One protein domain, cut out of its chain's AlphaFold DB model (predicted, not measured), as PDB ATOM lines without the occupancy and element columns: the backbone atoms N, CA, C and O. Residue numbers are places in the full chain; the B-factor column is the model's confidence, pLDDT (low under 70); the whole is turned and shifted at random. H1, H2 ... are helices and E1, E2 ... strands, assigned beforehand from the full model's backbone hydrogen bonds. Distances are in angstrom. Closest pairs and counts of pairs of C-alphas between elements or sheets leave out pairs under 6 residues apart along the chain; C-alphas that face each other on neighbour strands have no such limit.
ATOM      1  N   PHE A  37      13.463  -2.278  38.263       68.56
ATOM      2  CA  PHE A  37      13.146  -0.847  38.341       68.56
ATOM      3  C   PHE A  37      11.847  -0.490  37.609       68.56
ATOM      4  O   PHE A  37      11.016   0.228  38.165       68.56
ATOM      5  N   SER A  38      11.644  -1.038  36.406       64.44
ATOM      6  CA  SER A  38      10.411  -0.862  35.624       64.44
ATOM      7  C   SER A  38       9.196  -1.391  36.394       64.44
ATOM      8  O   SER A  38       8.206  -0.683  36.584       64.44
ATOM      9  N   ARG A  39       9.310  -2.596  36.967       68.31
ATOM     10  CA  ARG A  39       8.241  -3.207  37.767       68.31
ATOM     11  C   ARG A  39       7.912  -2.404  39.022       68.31
ATOM     12  O   ARG A  39       6.737  -2.198  39.307       68.31
ATOM     13  N   VAL A  40       8.919  -1.954  39.770       69.56
ATOM     14  CA  VAL A  40       8.711  -1.139  40.977       69.56
ATOM     15  C   VAL A  40       8.026   0.177  40.620       69.56
ATOM     16  O   VAL A  40       7.080   0.569  41.302       69.56
ATOM     17  N   LYS A  41       8.441   0.828  39.528       70.50
ATOM     18  CA  LYS A  41       7.798   2.052  39.042       70.50
ATOM     19  C   LYS A  41       6.335   1.805  38.661       70.50
ATOM     20  O   LYS A  41       5.464   2.537  39.123       70.50
ATOM     21  N   HIS A  42       6.060   0.750  37.894       72.31
ATOM     22  CA  HIS A  42       4.699   0.371  37.514       72.31
ATOM     23  C   HIS A  42       3.822   0.072  38.737       72.31
ATOM     24  O   HIS A  42       2.697   0.550  38.820       72.31
ATOM     25  N   VAL A  43       4.332  -0.693  39.708       71.19
ATOM     26  CA  VAL A  43       3.604  -0.999  40.950       71.19
ATOM     27  C   VAL A  43       3.328   0.274  41.743       71.19
ATOM     28  O   VAL A  43       2.193   0.470  42.164       71.19
ATOM     29  N   LYS A  44       4.316   1.166  41.897       76.50
ATOM     30  CA  LYS A  44       4.118   2.451  42.582       76.50
ATOM     31  C   LYS A  44       3.041   3.287  41.887       76.50
ATOM     32  O   LYS A  44       2.188   3.862  42.555       76.50
ATOM     33  N   ARG A  45       3.056   3.324  40.556       75.44
ATOM     34  CA  ARG A  45       2.058   4.039  39.765       75.44
ATOM     35  C   ARG A  45       0.657   3.461  39.944       75.44
ATOM     36  O   ARG A  45      -0.244   4.197  40.325       75.44
ATOM     37  N   ALA A  46       0.494   2.156  39.742       78.31
ATOM     38  CA  ALA A  46      -0.788   1.478  39.923       78.31
ATOM     39  C   ALA A  46      -1.316   1.627  41.362       78.31
ATOM     40  O   ALA A  46      -2.515   1.795  41.568       78.31
ATOM     41  N   GLN A  47      -0.418   1.614  42.352       83.00
ATOM     42  CA  GLN A  47      -0.763   1.867  43.746       83.00
ATOM     43  C   GLN A  47      -1.322   3.282  43.935       83.00
ATOM     44  O   GLN A  47      -2.394   3.419  44.510       83.00
ATOM     45  N   ILE A  48      -0.642   4.317  43.429       82.25
ATOM     46  CA  ILE A  48      -1.095   5.712  43.561       82.25
ATOM     47  C   ILE A  48      -2.394   5.952  42.776       82.25
ATOM     48  O   ILE A  48      -3.287   6.633  43.271       82.25
ATOM     49  N   GLU A  49      -2.545   5.370  41.585       82.69
ATOM     50  CA  GLU A  49      -3.791   5.438  40.803       82.69
ATOM     51  C   GLU A  49      -4.971   4.793  41.550       82.69
ATOM     52  O   GLU A  49      -6.062   5.368  41.605       82.69
ATOM     53  N   SER A  50      -4.747   3.628  42.166       86.50
ATOM     54  CA  SER A  50      -5.752   2.953  42.991       86.50
ATOM     55  C   SER A  50      -6.075   3.748  44.253       86.50
ATOM     56  O   SER A  50      -7.242   3.866  44.613       86.50
ATOM     57  N   GLU A  51      -5.062   4.323  44.902       90.38
ATOM     58  CA  GLU A  51      -5.210   5.165  46.090       90.38
ATOM     59  C   GLU A  51      -6.044   6.415  45.780       90.38
ATOM     60  O   GLU A  51      -6.995   6.707  46.501       90.38
ATOM     61  N   MET A  52      -5.756   7.117  44.677       90.56
ATOM     62  CA  MET A  52      -6.541   8.274  44.229       90.56
ATOM     63  C   MET A  52      -8.006   7.903  43.989       90.56
ATOM     64  O   MET A  52      -8.904   8.588  44.481       90.56
ATOM     65  N   LYS A  53      -8.251   6.793  43.280       90.75
ATOM     66  CA  LYS A  53      -9.607   6.304  43.000       90.75
ATOM     67  C   LYS A  53     -10.356   5.939  44.278       90.75
ATOM     68  O   LYS A  53     -11.521   6.296  44.429       90.75
ATOM     69  N   GLU A  54      -9.697   5.242  45.199       93.38
ATOM     70  CA  GLU A  54     -10.280   4.863  46.486       93.38
ATOM     71  C   GLU A  54     -10.613   6.097  47.325       93.38
ATOM     72  O   GLU A  54     -11.719   6.200  47.849       93.38
ATOM     73  N   LYS A  55      -9.702   7.073  47.398       94.94
ATOM     74  CA  LYS A  55      -9.940   8.326  48.123       94.94
ATOM     75  C   LYS A  55     -11.077   9.140  47.534       94.94
ATOM     76  O   LYS A  55     -11.894   9.647  48.297       94.94
ATOM     77  N   LEU A  56     -11.165   9.227  46.209       94.62
ATOM     78  CA  LEU A  56     -12.290   9.879  45.547       94.62
ATOM     79  C   LEU A  56     -13.611   9.167  45.869       94.62
ATOM     80  O   LEU A  56     -14.587   9.816  46.233       94.62
ATOM     81  N   ASN A  57     -13.626   7.835  45.801       94.62
ATOM     82  CA  ASN A  57     -14.811   7.035  46.098       94.62
ATOM     83  C   ASN A  57     -15.268   7.201  47.557       94.62
ATOM     84  O   ASN A  57     -16.457   7.372  47.816       94.62
ATOM     85  N   LEU A  58     -14.326   7.202  48.504       95.75
ATOM     86  CA  LEU A  58     -14.610   7.463  49.915       95.75
ATOM     87  C   LEU A  58     -15.157   8.878  50.127       95.75
ATOM     88  O   LEU A  58     -16.158   9.036  50.813       95.75
ATOM     89  N   ALA A  59     -14.570   9.895  49.491       95.88
ATOM     90  CA  ALA A  59     -15.048  11.272  49.611       95.88
ATOM     91  C   ALA A  59     -16.481  11.450  49.078       95.88
ATOM     92  O   ALA A  59     -17.260  12.215  49.648       95.88
ATOM     93  N   ILE A  60     -16.840  10.745  48.000       94.81
ATOM     94  CA  ILE A  60     -18.203  10.743  47.452       94.81
ATOM     95  C   ILE A  60     -19.169  10.014  48.395       94.81
ATOM     96  O   ILE A  60     -20.273  10.499  48.630       94.81
ATOM     97  N   GLN A  61     -18.770   8.876  48.967       93.88
ATOM     98  CA  GLN A  61     -19.596   8.159  49.947       93.88
ATOM     99  C   GLN A  61     -19.826   8.991  51.209       93.88
ATOM    100  O   GLN A  61     -20.955   9.078  51.687       93.88
ATOM    101  N   ASP A  62     -18.785   9.657  51.709       94.69
ATOM    102  CA  ASP A  62     -18.896  10.586  52.832       94.69
ATOM    103  C   ASP A  62     -19.879  11.716  52.504       94.69
ATOM    104  O   ASP A  62     -20.741  12.034  53.320       94.69
ATOM    105  N   LEU A  63     -19.810  12.272  51.289       94.12
ATOM    106  CA  LEU A  63     -20.750  13.292  50.824       94.12
ATOM    107  C   LEU A  63     -22.195  12.767  50.794       94.12
ATOM    108  O   LEU A  63     -23.112  13.456  51.242       94.12
ATOM    109  N   GLN A  64     -22.405  11.538  50.315       91.69
ATOM    110  CA  GLN A  64     -23.722  10.900  50.331       91.69
ATOM    111  C   GLN A  64     -24.236  10.698  51.759       91.69
ATOM    112  O   GLN A  64     -25.417  10.923  52.011       91.69
ATOM    113  N   VAL A  65     -23.381  10.333  52.715       93.94
ATOM    114  CA  VAL A  65     -23.774  10.206  54.128       93.94
ATOM    115  C   VAL A  65     -24.102  11.572  54.735       93.94
ATOM    116  O   VAL A  65     -25.141  11.715  55.384       93.94
ATOM    117  N   GLU A  66     -23.269  12.587  54.495       91.94
ATOM    118  CA  GLU A  66     -23.467  13.963  54.977       91.94
ATOM    119  C   GLU A  66     -24.782  14.574  54.467       91.94
ATOM    120  O   GLU A  66     -25.424  15.350  55.178       91.94
ATOM    121  N   LYS A  67     -25.207  14.191  53.260       91.88
ATOM    122  CA  LYS A  67     -26.443  14.654  52.613       91.88
ATOM    123  C   LYS A  67     -27.601  13.658  52.707       91.88
ATOM    124  O   LYS A  67     -28.582  13.826  51.996       91.88
ATOM    125  N   LEU A  68     -27.518  12.629  53.555       90.69
ATOM    126  CA  LEU A  68     -28.588  11.630  53.741       90.69
ATOM    127  C   LEU A  68     -29.061  10.971  52.425       90.69
ATOM    128  O   LEU A  68     -30.248  10.718  52.237       90.69
ATOM    129  N   ALA A  69     -28.118  10.674  51.532       83.94
ATOM    130  CA  ALA A  69     -28.307  10.150  50.178       83.94
ATOM    131  C   ALA A  69     -28.978  11.112  49.172       83.94
ATOM    132  O   ALA A  69     -29.307  10.690  48.067       83.94
ATOM    133  N   GLU A  70     -29.115  12.398  49.504       88.69
ATOM    134  CA  GLU A  70     -29.612  13.451  48.599       88.69
ATOM    135  C   GLU A  70     -28.480  14.239  47.911       88.69
ATOM    136  O   GLU A  70     -28.719  15.297  47.334       88.69
ATOM    137  N   ALA A  71     -27.235  13.755  47.987       91.31
ATOM    138  CA  ALA A  71     -26.104  14.390  47.314       91.31
ATOM    139  C   ALA A  71     -26.289  14.380  45.790       91.31
ATOM    140  O   ALA A  71     -26.741  13.393  45.206       91.31
ATOM    141  N   THR A  72     -25.866  15.462  45.146       91.69
ATOM    142  CA  THR A  72     -25.942  15.655  43.695       91.69
ATOM    143  C   THR A  72     -24.596  16.100  43.129       91.69
ATOM    144  O   THR A  72     -23.665  16.423  43.868       91.69
ATOM    145  N   LEU A  73     -24.478  16.146  41.798       90.19
ATOM    146  CA  LEU A  73     -23.288  16.693  41.141       90.19
ATOM    147  C   LEU A  73     -22.988  18.139  41.563       90.19
ATOM    148  O   LEU A  73     -21.821  18.520  41.591       90.19
ATOM    149  N   ASP A  74     -24.002  18.928  41.920       90.69
ATOM    150  CA  ASP A  74     -23.825  20.323  42.343       90.69
ATOM    151  C   ASP A  74     -23.098  20.441  43.690       90.69
ATOM    152  O   ASP A  74     -22.456  21.457  43.960       90.69
ATOM    153  N   ASP A  75     -23.134  19.390  44.514       91.94
ATOM    154  CA  ASP A  75     -22.401  19.332  45.779       91.94
ATOM    155  C   ASP A  75     -20.899  19.049  45.578       91.94
ATOM    156  O   ASP A  75     -20.080  19.341  46.456       91.94
ATOM    157  N   ILE A  76     -20.511  18.526  44.410       91.88
ATOM    158  CA  ILE A  76     -19.114  18.287  44.032       91.88
ATOM    159  C   ILE A  76     -18.535  19.595  43.480       91.88
ATOM    160  O   ILE A  76     -18.411  19.818  42.273       91.88
ATOM    161  N   THR A  77     -18.185  20.483  44.404       92.94
ATOM    162  CA  THR A  77     -17.566  21.782  44.121       92.94
ATOM    163  C   THR A  77     -16.046  21.731  44.280       92.94
ATOM    164  O   THR A  77     -15.492  20.812  44.889       92.94
ATOM    165  N   GLN A  78     -15.347  22.742  43.753       93.50
ATOM    166  CA  GLN A  78     -13.900  22.866  43.957       93.50
ATOM    167  C   GLN A  78     -13.557  22.970  45.454       93.50
ATOM    168  O   GLN A  78     -12.587  22.370  45.897       93.50
ATOM    169  N   GLU A  79     -14.392  23.651  46.247       94.62
ATOM    170  CA  GLU A  79     -14.226  23.753  47.701       94.62
ATOM    171  C   GLU A  79     -14.332  22.386  48.391       94.62
ATOM    172  O   GLU A  79     -13.498  22.049  49.237       94.62
ATOM    173  N   TRP A  80     -15.322  21.573  48.009       94.88
ATOM    174  CA  TRP A  80     -15.449  20.201  48.502       94.88
ATOM    175  C   TRP A  80     -14.193  19.383  48.179       94.88
ATOM    176  O   TRP A  80     -13.649  18.708  49.059       94.88
ATOM    177  N   ALA A  81     -13.695  19.489  46.946       94.94
ATOM    178  CA  ALA A  81     -12.510  18.765  46.513       94.94
ATOM    179  C   ALA A  81     -11.263  19.222  47.287       94.94
ATOM    180  O   ALA A  81     -10.539  18.387  47.831       94.94
ATOM    181  N   ASP A  82     -11.045  20.528  47.422       95.38
ATOM    182  CA  ASP A  82      -9.918  21.099  48.170       95.38
ATOM    183  C   ASP A  82      -9.941  20.705  49.654       95.38
ATOM    184  O   ASP A  82      -8.886  20.589  50.284       95.38
ATOM    185  N   ASN A  83     -11.128  20.470  50.221       95.00
ATOM    186  CA  ASN A  83     -11.288  19.996  51.591       95.00
ATOM    187  C   ASN A  83     -10.998  18.492  51.721       95.00
ATOM    188  O   ASN A  83     -10.153  18.088  52.525       95.00
ATOM    189  N   LYS A  84     -11.681  17.661  50.923       94.06
ATOM    190  CA  LYS A  84     -11.671  16.195  51.069       94.06
ATOM    191  C   LYS A  84     -10.474  15.522  50.393       94.06
ATOM    192  O   LYS A  84     -10.046  14.455  50.826       94.06
ATOM    193  N   LEU A  85      -9.914  16.139  49.352       94.94
ATOM    194  CA  LEU A  85      -8.883  15.567  48.475       94.94
ATOM    195  C   LEU A  85      -7.620  16.435  48.400       94.94
ATOM    196  O   LEU A  85      -6.820  16.275  47.482       94.94
ATOM    197  N   LYS A  86      -7.399  17.316  49.385       93.38
ATOM    198  CA  LYS A  86      -6.275  18.269  49.455       93.38
ATOM    199  C   LYS A  86      -4.907  17.687  49.083       93.38
ATOM    200  O   LYS A  86      -4.102  18.350  48.437       93.38
ATOM    201  N   GLU A  87      -4.634  16.458  49.518       92.06
ATOM    202  CA  GLU A  87      -3.362  15.758  49.281       92.06
ATOM    203  C   GLU A  87      -3.067  15.532  47.787       92.06
ATOM    204  O   GLU A  87      -1.913  15.353  47.404       92.06
ATOM    205  N   TYR A  88      -4.097  15.578  46.945       91.38
ATOM    206  CA  TYR A  88      -4.036  15.259  45.525       91.38
ATOM    207  C   TYR A  88      -4.220  16.482  44.622       91.38
ATOM    208  O   TYR A  88      -4.549  16.301  43.456       91.38
ATOM    209  N   ASN A  89      -4.072  17.709  45.140       89.00
ATOM    210  CA  ASN A  89      -4.198  18.957  44.370       89.00
ATOM    211  C   ASN A  89      -5.357  18.924  43.341       89.00
ATOM    212  O   ASN A  89      -5.117  18.982  42.129       89.00
ATOM    213  N   PRO A  90      -6.598  18.717  43.807       93.00
ATOM    214  CA  PRO A  90      -7.708  18.384  42.934       93.00
ATOM    215  C   PRO A  90      -8.116  19.593  42.093       93.00
ATOM    216  O   PRO A  90      -8.050  20.727  42.555       93.00
ATOM    217  N   GLN A  91      -8.563  19.365  40.863       90.12
ATOM    218  CA  GLN A  91      -9.076  20.399  39.966       90.12
ATOM    219  C   GLN A  91     -10.339  19.888  39.282       90.12
ATOM    220  O   GLN A  91     -10.300  18.870  38.586       90.12
ATOM    221  N   ILE A  92     -11.449  20.593  39.471       89.88
ATOM    222  CA  ILE A  92     -12.704  20.307  38.783       89.88
ATOM    223  C   ILE A  92     -12.765  21.128  37.500       89.88
ATOM    224  O   ILE A  92     -12.443  22.315  37.474       89.88
ATOM    225  N   THR A  93     -13.168  20.489  36.409       81.88
ATOM    226  CA  THR A  93     -13.437  21.156  35.137       81.88
ATOM    227  C   THR A  93     -14.837  20.787  34.681       81.88
ATOM    228  O   THR A  93     -15.150  19.605  34.537       81.88
ATOM    229  N   ASP A  94     -15.655  21.801  34.418       69.38
ATOM    230  CA  ASP A  94     -16.945  21.610  33.769       69.38
ATOM    231  C   ASP A  94     -16.715  21.492  32.256       69.38
ATOM    232  O   ASP A  94     -16.177  22.394  31.612       69.38
ATOM    233  N   ASP A  95     -17.081  20.345  31.693       66.88
ATOM    234  CA  ASP A  95     -17.027  20.085  30.258       66.88
ATOM    235  C   ASP A  95     -18.456  19.862  29.772       66.88
ATOM    236  O   ASP A  95     -19.085  18.864  30.114       66.88
ATOM    237  N   ALA A  96     -18.978  20.799  28.978       61.69
ATOM    238  CA  ALA A  96     -20.351  20.744  28.474       61.69
ATOM    239  C   ALA A  96     -20.628  19.519  27.577       61.69
ATOM    240  O   ALA A  96     -21.783  19.240  27.259       61.69
ATOM    241  N   SER A  97     -19.585  18.792  27.164       63.94
ATOM    242  CA  SER A  97     -19.684  17.572  26.356       63.94
ATOM    243  C   SER A  97     -19.848  16.303  27.203       63.94
ATOM    244  O   SER A  97     -20.066  15.226  26.647       63.94
ATOM    245  N   ILE A  98     -19.707  16.402  28.529       67.19
ATOM    246  CA  ILE A  98     -19.689  15.269  29.457       67.19
ATOM    247  C   ILE A  98     -20.925  15.357  30.359       67.19
ATOM    248  O   ILE A  98     -21.164  16.379  30.994       67.19
ATOM    249  N   ASN A  99     -21.703  14.272  30.454       74.75
ATOM    250  CA  ASN A  99     -22.812  14.178  31.411       74.75
ATOM    251  C   ASN A  99     -22.280  13.859  32.822       74.75
ATOM    252  O   ASN A  99     -22.439  12.745  33.321       74.75
ATOM    253  N   GLY A 100     -21.541  14.802  33.412       84.69
ATOM    254  CA  GLY A 100     -20.859  14.616  34.692       84.69
ATOM    255  C   GLY A 100     -19.836  15.707  35.005       84.69
ATOM    256  O   GLY A 100     -19.640  16.641  34.228       84.69
ATOM    257  N   LYS A 101     -19.144  15.569  36.139       88.56
ATOM    258  CA  LYS A 101     -18.031  16.454  36.526       88.56
ATOM    259  C   LYS A 101     -16.692  15.758  36.350       88.56
ATOM    260  O   LYS A 101     -16.484  14.658  36.859       88.56
ATOM    261  N   LYS A 102     -15.765  16.418  35.653       88.88
ATOM    262  CA  LYS A 102     -14.390  15.938  35.501       88.88
ATOM    263  C   LYS A 102     -13.550  16.441  36.667       88.88
ATOM    264  O   LYS A 102     -13.445  17.648  36.869       88.88
ATOM    265  N   ILE A 103     -12.914  15.524  37.386       89.44
ATOM    266  CA  ILE A 103     -11.946  15.824  38.438       89.44
ATOM    267  C   ILE A 103     -10.562  15.312  38.040       89.44
ATOM    268  O   ILE A 103     -10.381  14.160  37.645       89.44
ATOM    269  N   THR A 104      -9.578  16.197  38.132       88.44
ATOM    270  CA  THR A 104      -8.162  15.896  37.924       88.44
ATOM    271  C   THR A 104      -7.462  15.914  39.273       88.44
ATOM    272  O   THR A 104      -7.622  16.865  40.029       88.44
ATOM    273  N   MET A 105      -6.704  14.869  39.583       87.62
ATOM    274  CA  MET A 105      -5.973  14.688  40.838       87.62
ATOM    275  C   MET A 105      -4.501  14.429  40.518       87.62
ATOM    276  O   MET A 105      -4.208  13.633  39.629       87.62
ATOM    277  N   SER A 106      -3.575  15.059  41.234       83.81
ATOM    278  CA  SER A 106      -2.133  14.931  41.025       83.81
ATOM    279  C   SER A 106      -1.377  14.634  42.325       83.81
ATOM    280  O   SER A 106      -1.515  15.358  43.309       83.81
ATOM    281  N   LYS A 107      -0.521  13.604  42.314       80.69
ATOM    282  CA  LYS A 107       0.372  13.214  43.425       80.69
ATOM    283  C   LYS A 107       1.645  12.579  42.867       80.69
ATOM    284  O   LYS A 107       1.567  11.775  41.946       80.69
ATOM    285  N   ASP A 108       2.820  12.924  43.398       71.88
ATOM    286  CA  ASP A 108       4.112  12.353  42.965       71.88
ATOM    287  C   ASP A 108       4.344  12.393  41.432       71.88
ATOM    288  O   ASP A 108       4.882  11.451  40.856       71.88
ATOM    289  N   GLN A 109       3.943  13.485  40.761       68.94
ATOM    290  CA  GLN A 109       3.982  13.667  39.290       68.94
ATOM    291  C   GLN A 109       3.009  12.783  38.487       68.94
ATOM    292  O   GLN A 109       2.911  12.930  37.270       68.94
ATOM    293  N   LEU A 110       2.243  11.913  39.144       73.62
ATOM    294  CA  LEU A 110       1.154  11.164  38.526       73.62
ATOM    295  C   LEU A 110      -0.113  12.006  38.543       73.62
ATOM    296  O   LEU A 110      -0.400  12.671  39.536       73.62
ATOM    297  N   THR A 111      -0.868  11.967  37.447       77.38
ATOM    298  CA  THR A 111      -2.151  12.663  37.322       77.38
ATOM    299  C   THR A 111      -3.241  11.666  36.954       77.38
ATOM    300  O   THR A 111      -3.172  11.037  35.899       77.38
ATOM    301  N   GLY A 112      -4.232  11.517  37.830       77.94
ATOM    302  CA  GLY A 112      -5.462  10.772  37.580       77.94
ATOM    303  C   GLY A 112      -6.568  11.709  37.105       77.94
ATOM    304  O   GLY A 112      -6.718  12.814  37.628       77.94
ATOM    305  N   ARG A 113      -7.343  11.276  36.112       83.62
ATOM    306  CA  ARG A 113      -8.537  11.977  35.631       83.62
ATOM    307  C   ARG A 113      -9.733  11.060  35.811       83.62
ATOM    308  O   ARG A 113      -9.678   9.888  35.444       83.62
ATOM    309  N   TYR A 114     -10.790  11.591  36.402       87.00
ATOM    310  CA  TYR A 114     -11.989  10.840  36.735       87.00
ATOM    311  C   TYR A 114     -13.213  11.651  36.331       87.00
ATOM    312  O   TYR A 114     -13.222  12.874  36.469       87.00
ATOM    313  N   ILE A 115     -14.245  10.975  35.837       87.75
ATOM    314  CA  ILE A 115     -15.551  11.583  35.602       87.75
ATOM    315  C   ILE A 115     -16.487  11.040  36.668       87.75
ATOM    316  O   ILE A 115     -16.522   9.837  36.914       87.75
ATOM    317  N   ILE A 116     -17.222  11.930  37.312       90.50
ATOM    318  CA  ILE A 116     -18.288  11.574  38.238       90.50
ATOM    319  C   ILE A 116     -19.594  11.792  37.487       90.50
ATOM    320  O   ILE A 116     -19.836  12.901  37.006       90.50
ATOM    321  N   ASP A 117     -20.382  10.734  37.317       89.88
ATOM    322  CA  ASP A 117     -21.668  10.804  36.625       89.88
ATOM    323  C   ASP A 117     -22.784  11.371  37.520       89.88
ATOM    324  O   ASP A 117     -22.598  11.640  38.708       89.88
ATOM    325  N   GLU A 118     -23.968  11.551  36.940       87.81
ATOM    326  CA  GLU A 118     -25.177  12.030  37.627       87.81
ATOM    327  C   GLU A 118     -25.611  11.175  38.829       87.81
ATOM    328  O   GLU A 118     -26.265  11.681  39.738       87.81
ATOM    329  N   ASN A 119     -25.213   9.902  38.866       89.75
ATOM    330  CA  ASN A 119     -25.488   8.975  39.962       89.75
ATOM    331  C   ASN A 119     -24.337   8.934  40.982       89.75
ATOM    332  O   ASN A 119     -24.308   8.054  41.844       89.75
ATOM    333  N   LEU A 120     -23.386   9.869  40.880       90.12
ATOM    334  CA  LEU A 120     -22.182   9.956  41.700       90.12
ATOM    335  C   LEU A 120     -21.262   8.731  41.582       90.12
ATOM    336  O   LEU A 120     -20.450   8.469  42.471       90.12
ATOM    337  N   ASN A 121     -21.340   7.987  40.479       90.12
ATOM    338  CA  ASN A 121     -20.394   6.917  40.194       90.12
ATOM    339  C   ASN A 121     -19.177   7.467  39.456       90.12
ATOM    340  O   ASN A 121     -19.274   8.336  38.589       90.12
ATOM    341  N   ILE A 122     -18.013   6.898  39.763       88.75
ATOM    342  CA  ILE A 122     -16.776   7.216  39.055       88.75
ATOM    343  C   ILE A 122     -16.752   6.436  37.734       88.75
ATOM    344  O   ILE A 122     -16.474   5.234  37.710       88.75
ATOM    345  N   VAL A 123     -17.008   7.136  36.632       81.38
ATOM    346  CA  VAL A 123     -16.837   6.648  35.263       81.38
ATOM    347  C   VAL A 123     -15.419   7.012  34.824       81.38
ATOM    348  O   VAL A 123     -15.058   8.167  34.625       81.38
ATOM    349  N   GLU A 124     -14.549   6.013  34.759       67.62
ATOM    350  CA  GLU A 124     -13.136   6.219  34.452       67.62
ATOM    351  C   GLU A 124     -12.967   6.583  32.967       67.62
ATOM    352  O   GLU A 124     -13.254   5.771  32.084       67.62
ATOM    353  N   GLN A 125     -12.491   7.799  32.678       59.25
ATOM    354  CA  GLN A 125     -12.035   8.166  31.339       59.25
ATOM    355  C   GLN A 125     -10.784   9.049  31.395       59.25
ATOM    356  O   GLN A 125     -10.636   9.915  32.250       59.25
ATOM    357  N   GLU A 126      -9.899   8.758  30.441       44.94
ATOM    358  CA  GLU A 126      -8.482   9.114  30.348       44.94
ATOM    359  C   GLU A 126      -7.575   8.428  31.376       44.94
ATOM    360  O   GLU A 126      -6.963   9.052  32.245       44.94
TER     361      GLU A 126
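This is residues 37 to 126 of the 183 residues of an uncharacterized protein of Clostridium sp. CAG:575 (UniProt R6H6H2). One long helix, H1, runs slantwise over one face of a small three-stranded sheet, and its first residues, 37 to 43, stick out free beyond the body. A short helix, H2, packs by the sheet's edge strand E1, about perpendicular to H1. The printed part has 90 residues with two named helices followed by three named strands, in the order H1, H2, E1, E2, E3, and its class is mixed, helices and strands. The sheet has the order E1, E2, E3 and is antiparallel throughout. The whole is compact, with a radius of gyration of the C-alphas of 13.5 A, yet elongated in outline, spanning 46 by 28 by 19 A.

H1 comes first, residues 37 to 66, starting with C-alpha 37 at (13.146, -0.847, 38.341) and measuring 42.9 A from first to last C-alpha. H2 is residues 78 to 84, with C-alpha 78 at (-13.900, 22.866, 43.957). E1 follows as residues 91 to 93. E2 is residues 100 to 107, 23.0 A long, and E3 is residues 110 to 117, 22.9 A long, with C-alpha 117 at (-21.668, 10.804, 36.625).

E1, E2 and E3 form a meander, each strand the antiparallel neighbour of the one before. The hairpin E1 and E2 has N 91 and O 104 within hydrogen-bond range at 2.8 A. In the hairpin E2 and E3, N 103 and O 114 are 2.8 A apart and N 112 and O 105 are 2.8 A apart. Beyond E3, residues 122 to 123 pair antiparallel with its residues 115 to 116. H1 is on the sheet at a height of 9.4 A, over E2 and E3, and on the local plane its line stands at 45 degrees to E2. The closest C-alphas of H1 and E3 are those of Glu 49 and Gly 112, 6.5 A apart. The closest C-alphas of H2 and E1 are those of Gln 78 and Ile 92, 5.9 A apart. H1 and H2 are close but not clearly touching, and the closest C-alphas, of Ala 59 and Lys 84, are 6.1 A apart. In H1 and H2 every O i to N i+4 pair is within hydrogen-bond range.

The two C-alphas farthest apart are those of Phe 37 and Glu 70, at 46.2 A. The printed part has no cut. The link from H1 to H2 is long, with 11 residues, and that from E2 to E3 is tight. The mean pLDDT of the printed part is 84.7, and residues 37 to 40, 94 to 98, 109 and 124 to 126 are under 70.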